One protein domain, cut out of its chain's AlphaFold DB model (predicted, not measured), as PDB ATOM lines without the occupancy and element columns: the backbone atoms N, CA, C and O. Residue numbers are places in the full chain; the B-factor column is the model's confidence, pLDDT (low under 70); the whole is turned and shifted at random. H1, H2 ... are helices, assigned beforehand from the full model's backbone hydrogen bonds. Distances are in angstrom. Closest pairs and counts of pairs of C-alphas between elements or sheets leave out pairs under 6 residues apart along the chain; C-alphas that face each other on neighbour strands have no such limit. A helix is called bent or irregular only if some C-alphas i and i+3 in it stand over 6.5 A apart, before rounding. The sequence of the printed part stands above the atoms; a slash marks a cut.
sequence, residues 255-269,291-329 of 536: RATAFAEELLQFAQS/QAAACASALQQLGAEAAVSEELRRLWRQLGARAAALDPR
ATOM      1  N   ARG A 255     102.599  95.592 -31.025       78.75
ATOM      2  CA  ARG A 255     102.471  96.831 -30.247       78.75
ATOM      3  C   ARG A 255     103.496  96.914 -29.117       78.75
ATOM      4  O   ARG A 255     103.980  97.999 -28.818       78.75
ATOM      5  N   ALA A 256     103.839  95.776 -28.515       74.38
ATOM      6  CA  ALA A 256     104.877  95.692 -27.491       74.38
ATOM      7  C   ALA A 256     106.281  95.947 -28.070       74.38
ATOM      8  O   ALA A 256     107.087  96.626 -27.441       74.38
ATOM      9  N   THR A 257     106.558  95.448 -29.280       75.38
ATOM     10  CA  THR A 257     107.829  95.693 -29.988       75.38
ATOM     11  C   THR A 257     107.971  97.152 -30.414       75.38
ATOM     12  O   THR A 257     108.973  97.770 -30.070       75.38
ATOM     13  N   ALA A 258     106.943  97.741 -31.034       75.31
ATOM     14  CA  ALA A 258     106.951  99.163 -31.391       75.31
ATOM     15  C   ALA A 258     107.161 100.077 -30.167       75.31
ATOM     16  O   ALA A 258     107.961 101.008 -30.206       75.31
ATOM     17  N   PHE A 259     106.500  99.777 -29.045       80.81
ATOM     18  CA  PHE A 259     106.672 100.546 -27.812       80.81
ATOM     19  C   PHE A 259     108.076 100.388 -27.201       80.81
ATOM     20  O   PHE A 259     108.644 101.350 -26.687       80.81
ATOM     21  N   ALA A 260     108.667  99.191 -27.271       75.06
ATOM     22  CA  ALA A 260     110.037  98.960 -26.814       75.06
ATOM     23  C   ALA A 260     111.074  99.714 -27.671       75.06
ATOM     24  O   ALA A 260     112.041 100.247 -27.126       75.06
ATOM     25  N   GLU A 261     110.862  99.809 -28.986       78.31
ATOM     26  CA  GLU A 261     111.700 100.613 -29.885       78.31
ATOM     27  C   GLU A 261     111.571 102.117 -29.608       78.31
ATOM     28  O   GLU A 261     112.586 102.815 -29.550       78.31
ATOM     29  N   GLU A 262     110.356 102.618 -29.355       80.88
ATOM     30  CA  GLU A 262     110.134 104.015 -28.952       80.88
ATOM     31  C   GLU A 262     110.846 104.353 -27.633       80.88
ATOM     32  O   GLU A 262     111.497 105.396 -27.526       80.88
ATOM     33  N   LEU A 263     110.791 103.461 -26.637       78.81
ATOM     34  CA  LEU A 263     111.525 103.633 -25.378       78.81
ATOM     35  C   LEU A 263     113.044 103.631 -25.587       78.81
ATOM     36  O   LEU A 263     113.753 104.405 -24.940       78.81
ATOM     37  N   LEU A 264     113.553 102.801 -26.504       80.62
ATOM     38  CA  LEU A 264     114.975 102.769 -26.843       80.62
ATOM     39  C   LEU A 264     115.423 104.085 -27.497       80.62
ATOM     40  O   LEU A 264     116.453 104.637 -27.108       80.62
ATOM     41  N   GLN A 265     114.640 104.612 -28.444       80.56
ATOM     42  CA  GLN A 265     114.902 105.905 -29.086       80.56
ATOM     43  C   GLN A 265     114.849 107.058 -28.079       80.56
ATOM     44  O   GLN A 265     115.713 107.935 -28.093       80.56
ATOM     45  N   PHE A 266     113.882 107.036 -27.159       80.94
ATOM     46  CA  PHE A 266     113.794 108.026 -26.090       80.94
ATOM     47  C   PHE A 266     115.032 107.996 -25.183       80.94
ATOM     48  O   PHE A 266     115.618 109.043 -24.910       80.94
ATOM     49  N   ALA A 267     115.492 106.804 -24.783       73.81
ATOM     50  CA  ALA A 267     116.712 106.650 -23.993       73.81
ATOM     51  C   ALA A 267     117.963 107.163 -24.736       73.81
ATOM     52  O   ALA A 267     118.775 107.869 -24.143       73.81
ATOM     53  N   GLN A 268     118.096 106.887 -26.043       78.00
ATOM     54  CA  GLN A 268     119.183 107.434 -26.877       78.00
ATOM     55  C   GLN A 268     119.160 108.965 -26.923       78.00
ATOM     56  O   GLN A 268     120.199 109.606 -26.779       78.00
ATOM     57  N   SER A 269     117.976 109.555 -27.093       74.94
ATOM     58  CA  SER A 269     117.816 111.009 -27.099       74.94
ATOM     59  C   SER A 269     118.197 111.631 -25.755       74.94
ATOM     60  O   SER A 269     118.784 112.711 -25.728       74.94
ATOM     61  N   GLN A 291     107.030 110.894 -14.672       61.12
ATOM     62  CA  GLN A 291     107.218 110.256 -15.970       61.12
ATOM     63  C   GLN A 291     108.215 109.087 -15.899       61.12
ATOM     64  O   GLN A 291     107.937 108.031 -16.463       61.12
ATOM     65  N   ALA A 292     109.303 109.222 -15.129       59.44
ATOM     66  CA  ALA A 292     110.228 108.122 -14.851       59.44
ATOM     67  C   ALA A 292     109.542 106.986 -14.071       59.44
ATOM     68  O   ALA A 292     109.656 105.826 -14.456       59.44
ATOM     69  N   ALA A 293     108.743 107.315 -13.048       65.31
ATOM     70  CA  ALA A 293     107.979 106.322 -12.285       65.31
ATOM     71  C   ALA A 293     106.935 105.580 -13.147       65.31
ATOM     72  O   ALA A 293     106.752 104.369 -13.011       65.31
ATOM     73  N   ALA A 294     106.269 106.287 -14.068       66.69
ATOM     74  CA  ALA A 294     105.325 105.672 -14.998       66.69
ATOM     75  C   ALA A 294     106.024 104.768 -16.032       66.69
ATOM     76  O   ALA A 294     105.517 103.688 -16.333       66.69
ATOM     77  N   CYS A 295     107.202 105.164 -16.534       63.88
ATOM     78  CA  CYS A 295     108.038 104.313 -17.388       63.88
ATOM     79  C   CYS A 295     108.540 103.064 -16.656       63.88
ATOM     80  O   CYS A 295     108.454 101.974 -17.213       63.88
ATOM     81  N   ALA A 296     109.001 103.189 -15.408       65.56
ATOM     82  CA  ALA A 296     109.437 102.050 -14.602       65.56
ATOM     83  C   ALA A 296     108.295 101.038 -14.389       65.56
ATOM     84  O   ALA A 296     108.467  99.839 -14.602       65.56
ATOM     85  N   SER A 297     107.084 101.518 -14.081       68.44
ATOM     86  CA  SER A 297     105.904 100.652 -13.952       68.44
ATOM     87  C   SER A 297     105.520  99.973 -15.277       68.44
ATOM     88  O   SER A 297     105.181  98.788 -15.283       68.44
ATOM     89  N   ALA A 298     105.630 100.679 -16.410       65.38
ATOM     90  CA  ALA A 298     105.405 100.102 -17.737       65.38
ATOM     91  C   ALA A 298     106.460  99.037 -18.096       65.38
ATOM     92  O   ALA A 298     106.110  97.975 -18.611       65.38
ATOM     93  N   LEU A 299     107.736  99.271 -17.767       64.88
ATOM     94  CA  LEU A 299     108.822  98.301 -17.951       64.88
ATOM     95  C   LEU A 299     108.624  97.041 -17.103       64.88
ATOM     96  O   LEU A 299     108.888  95.936 -17.582       64.88
ATOM     97  N   GLN A 300     108.108  97.192 -15.881       73.25
ATOM     98  CA  GLN A 300     107.790  96.077 -14.989       73.25
ATOM     99  C   GLN A 300     106.621  95.228 -15.520       73.25
ATOM    100  O   GLN A 300     106.658  94.001 -15.427       73.25
ATOM    101  N   GLN A 301     105.615  95.858 -16.140       70.06
ATOM    102  CA  GLN A 301     104.519  95.154 -16.823       70.06
ATOM    103  C   GLN A 301     105.002  94.427 -18.090       70.06
ATOM    104  O   GLN A 301     104.636  93.273 -18.308       70.06
ATOM    105  N   LEU A 302     105.888  95.048 -18.877       64.25
ATOM    106  CA  LEU A 302     106.526  94.427 -20.047       64.25
ATOM    107  C   LEU A 302     107.409  93.229 -19.683       64.25
ATOM    108  O   LEU A 302     107.419  92.237 -20.410       64.25
ATOM    109  N   GLY A 303     108.115  93.280 -18.549       66.81
ATOM    110  CA  GLY A 303     108.935  92.168 -18.060       66.81
ATOM    111  C   GLY A 303     108.124  90.895 -17.784       66.81
ATOM    112  O   GLY A 303     108.604  89.791 -18.044       66.81
ATOM    113  N   ALA A 304     106.868  91.035 -17.343       66.19
ATOM    114  CA  ALA A 304     105.968  89.904 -17.122       66.19
ATOM    115  C   ALA A 304     105.517  89.225 -18.434       66.19
ATOM    116  O   ALA A 304     105.290  88.016 -18.449       66.19
ATOM    117  N   GLU A 305     105.434  89.969 -19.545       60.19
ATOM    118  CA  GLU A 305     105.042  89.450 -20.867       60.19
ATOM    119  C   GLU A 305     106.238  89.043 -21.753       60.19
ATOM    120  O   GLU A 305     106.107  88.188 -22.634       60.19
ATOM    121  N   ALA A 306     107.439  89.577 -21.495       56.72
ATOM    122  CA  ALA A 306     108.668  89.266 -22.234       56.72
ATOM    123  C   ALA A 306     109.089  87.783 -22.159       56.72
ATOM    124  O   ALA A 306     109.884  87.315 -22.978       56.72
ATOM    125  N   ALA A 307     108.512  86.993 -21.247       57.81
ATOM    126  CA  ALA A 307     108.687  85.540 -21.216       57.81
ATOM    127  C   ALA A 307     108.290  84.850 -22.545       57.81
ATOM    128  O   ALA A 307     108.751  83.741 -22.822       57.81
ATOM    129  N   VAL A 308     107.492  85.510 -23.394       60.47
ATOM    130  CA  VAL A 308     106.877  84.917 -24.590       60.47
ATOM    131  C   VAL A 308     107.695  85.118 -25.883       60.47
ATOM    132  O   VAL A 308     107.539  84.329 -26.812       60.47
ATOM    133  N   SER A 309     108.612  86.096 -25.965       79.00
ATOM    134  CA  SER A 309     109.374  86.392 -27.200       79.00
ATOM    135  C   SER A 309     110.858  86.699 -26.950       79.00
ATOM    136  O   SER A 309     111.206  87.455 -26.043       79.00
ATOM    137  N   GLU A 310     111.745  86.119 -27.770       75.88
ATOM    138  CA  GLU A 310     113.200  86.354 -27.709       75.88
ATOM    139  C   GLU A 310     113.564  87.797 -28.098       75.88
ATOM    140  O   GLU A 310     114.459  88.388 -27.496       75.88
ATOM    141  N   GLU A 311     112.819  88.388 -29.037       74.69
ATOM    142  CA  GLU A 311     113.025  89.766 -29.502       74.69
ATOM    143  C   GLU A 311     112.763  90.771 -28.369       74.69
ATOM    144  O   GLU A 311     113.586  91.644 -28.094       74.69
ATOM    145  N   LEU A 312     111.667  90.579 -27.619       71.50
ATOM    146  CA  LEU A 312     111.362  91.401 -26.443       71.50
ATOM    147  C   LEU A 312     112.436  91.240 -25.364       71.50
ATOM    148  O   LEU A 312     112.855  92.225 -24.764       71.50
ATOM    149  N   ARG A 313     112.930  90.013 -25.139       76.38
ATOM    150  CA  ARG A 313     114.021  89.753 -24.186       76.38
ATOM    151  C   ARG A 313     115.338  90.400 -24.596       76.38
ATOM    152  O   ARG A 313     116.130  90.741 -23.717       76.38
ATOM    153  N   ARG A 314     115.608  90.547 -25.894       80.62
ATOM    154  CA  ARG A 314     116.787  91.264 -26.394       80.62
ATOM    155  C   ARG A 314     116.663  92.764 -26.131       80.62
ATOM    156  O   ARG A 314     117.578  93.339 -25.549       80.62
ATOM    157  N   LEU A 315     115.528  93.367 -26.487       71.12
ATOM    158  CA  LEU A 315     115.266  94.795 -26.267       71.12
ATOM    159  C   LEU A 315     115.261  95.153 -24.774       71.12
ATOM    160  O   LEU A 315     115.845  96.154 -24.370       71.12
ATOM    161  N   TRP A 316     114.685  94.291 -23.934       74.19
ATOM    162  CA  TRP A 316     114.660  94.499 -22.486       74.19
ATOM    163  C   TRP A 316     116.059  94.405 -21.861       74.19
ATOM    164  O   TRP A 316     116.412  95.230 -21.025       74.19
ATOM    165  N   ARG A 317     116.908  93.468 -22.320       78.06
ATOM    166  CA  ARG A 317     118.327  93.400 -21.915       78.06
ATOM    167  C   ARG A 317     119.105  94.652 -22.323       78.06
ATOM    168  O   ARG A 317     119.900  95.149 -21.532       78.06
ATOM    169  N   GLN A 318     118.857  95.183 -23.521       75.12
ATOM    170  CA  GLN A 318     119.483  96.426 -23.983       75.12
ATOM    171  C   GLN A 318     119.058  97.632 -23.136       75.12
ATOM    172  O   GLN A 318     119.907  98.430 -22.747       75.12
ATOM    173  N   LEU A 319     117.770  97.745 -22.807       72.75
ATOM    174  CA  LEU A 319     117.259  98.800 -21.930       72.75
ATOM    175  C   LEU A 319     117.817  98.678 -20.504       72.75
ATOM    176  O   LEU A 319     118.280  99.672 -19.951       72.75
ATOM    177  N   GLY A 320     117.846  97.467 -19.941       74.12
ATOM    178  CA  GLY A 320     118.395  97.206 -18.608       74.12
ATOM    179  C   GLY A 320     119.891  97.514 -18.497       74.12
ATOM    180  O   GLY A 320     120.310  98.165 -17.544       74.12
ATOM    181  N   ALA A 321     120.693  97.127 -19.495       71.12
ATOM    182  CA  ALA A 321     122.126  97.430 -19.527       71.12
ATOM    183  C   ALA A 321     122.402  98.943 -19.566       71.12
ATOM    184  O   ALA A 321     123.307  99.428 -18.890       71.12
ATOM    185  N   ARG A 322     121.594  99.703 -20.315       71.44
ATOM    186  CA  ARG A 322     121.736 101.166 -20.401       71.44
ATOM    187  C   ARG A 322     121.251 101.871 -19.141       71.44
ATOM    188  O   ARG A 322     121.908 102.796 -18.681       71.44
ATOM    189  N   ALA A 323     120.165 101.400 -18.531       66.38
ATOM    190  CA  ALA A 323     119.721 101.897 -17.231       66.38
ATOM    191  C   ALA A 323     120.785 101.663 -16.139       66.38
ATOM    192  O   ALA A 323     121.088 102.578 -15.375       66.38
ATOM    193  N   ALA A 324     121.418 100.484 -16.117       65.81
ATOM    194  CA  ALA A 324     122.501 100.167 -15.183       65.81
ATOM    195  C   ALA A 324     123.758 101.030 -15.399       65.81
ATOM    196  O   ALA A 324     124.433 101.380 -14.434       65.81
ATOM    197  N   ALA A 325     124.052 101.417 -16.646       65.50
ATOM    198  CA  ALA A 325     125.137 102.347 -16.954       65.50
ATOM    199  C   ALA A 325     124.867 103.776 -16.438       65.50
ATOM    200  O   ALA A 325     125.811 104.507 -16.141       65.50
ATOM    201  N   LEU A 326     123.594 104.174 -16.314       60.78
ATOM    202  CA  LEU A 326     123.191 105.495 -15.821       60.78
ATOM    203  C   LEU A 326     123.149 105.583 -14.284       60.78
ATOM    204  O   LEU A 326     123.415 106.657 -13.742       60.78
ATOM    205  N   ASP A 327     122.832 104.490 -13.578       62.25
ATOM    206  CA  ASP A 327     122.864 104.428 -12.107       62.25
ATOM    207  C   ASP A 327     123.241 103.019 -11.593       62.25
ATOM    208  O   ASP A 327     122.366 102.167 -11.389       62.25
ATOM    209  N   PRO A 328     124.534 102.756 -11.318       53.91
ATOM    210  CA  PRO A 328     125.006 101.445 -10.867       53.91
ATOM    211  C   PRO A 328     124.559 101.077  -9.440       53.91
ATOM    212  O   PRO A 328     124.875  99.986  -8.970       53.91
ATOM    213  N   ARG A 329     123.847 101.963  -8.720       52.75
ATOM    214  CA  ARG A 329     123.335 101.720  -7.358       52.75
ATOM    215  C   ARG A 329     121.818 101.490  -7.304       52.75
ATOM    216  O   ARG A 329     121.270 101.374  -6.207       52.75
TER     217      ARG A 329
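This is residues 255 to 269 and 291 to 329 of the 536 residues of the protein "Obg protein" of Symbiodinium necroappetens (UniProt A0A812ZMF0). Three helices stand lengthwise as a small, loosely formed three-cornered bundle. H2 and H3 make a helical hairpin that meets near its turn and opens away from it, and H1 packs along H3, running the same way. The printed part has 54 residues with three named helices, H1, H2 and H3 in that order along the chain, and no named strand; the class is all helix. The whole is compact, with a radius of gyration of the C-alphas of 10.8 A, and spans 29 by 19 by 19 A; residues 324 to 329, of which 324 to 326 belong to H3, stick out free.

The longest helix by residues is H2, residues 291 to 308, with a kink of 27 degrees near residue 302. It touches H3, residues 310 to 326, with residues 303 to 307 alone, and H3 touches it with residues 312 to 316 alone. Their closest C-alphas are those of Ala 306 and Leu 312, 5.4 A apart. They run opposite ways at a shallow tilt of 34 degrees, only just short of steep, and form a hairpin over a tight link of 1 residue. H1, residues 255 to 269, touches H3, the closest C-alphas being those of Thr 257 and Leu 312 at 6.6 A. These two run the same way at a shallow tilt of 25 degrees. H1 and H2 are close but not clearly touching, with the C-alphas of Ala 256 and Leu 302 the closest at 7.7 A; they run opposite ways at a steep tilt of 44 degrees. In H1 and H3 every O i to N i+4 pair is within hydrogen-bond range; in H2 10 of 14 are.

H2 is 26.8 A from first to last C-alpha, beginning at C-alpha 291 (107.218, 110.256, -15.970). It is irregular, but only just: C-alphas 304 and 307 are 6.6 A apart. H3 measures 24.6 A and ends at C-alpha 326 (123.191, 105.495, -15.821). H1 measures 21.1 A and begins at C-alpha 255 (102.471, 96.831, -30.247).

The two C-alphas farthest apart are those of Arg 255 and Arg 329, the first and last printed residues, at 31.4 A. Residues 270 to 290 are cut out, and C-alphas 269 and 291 are 15.4 A apart across the cut between H1 and H2. The mean pLDDT of the printed part of this model is 70.3; residues 291 to 299, 302 to 308 and 323 to 329 are under 70.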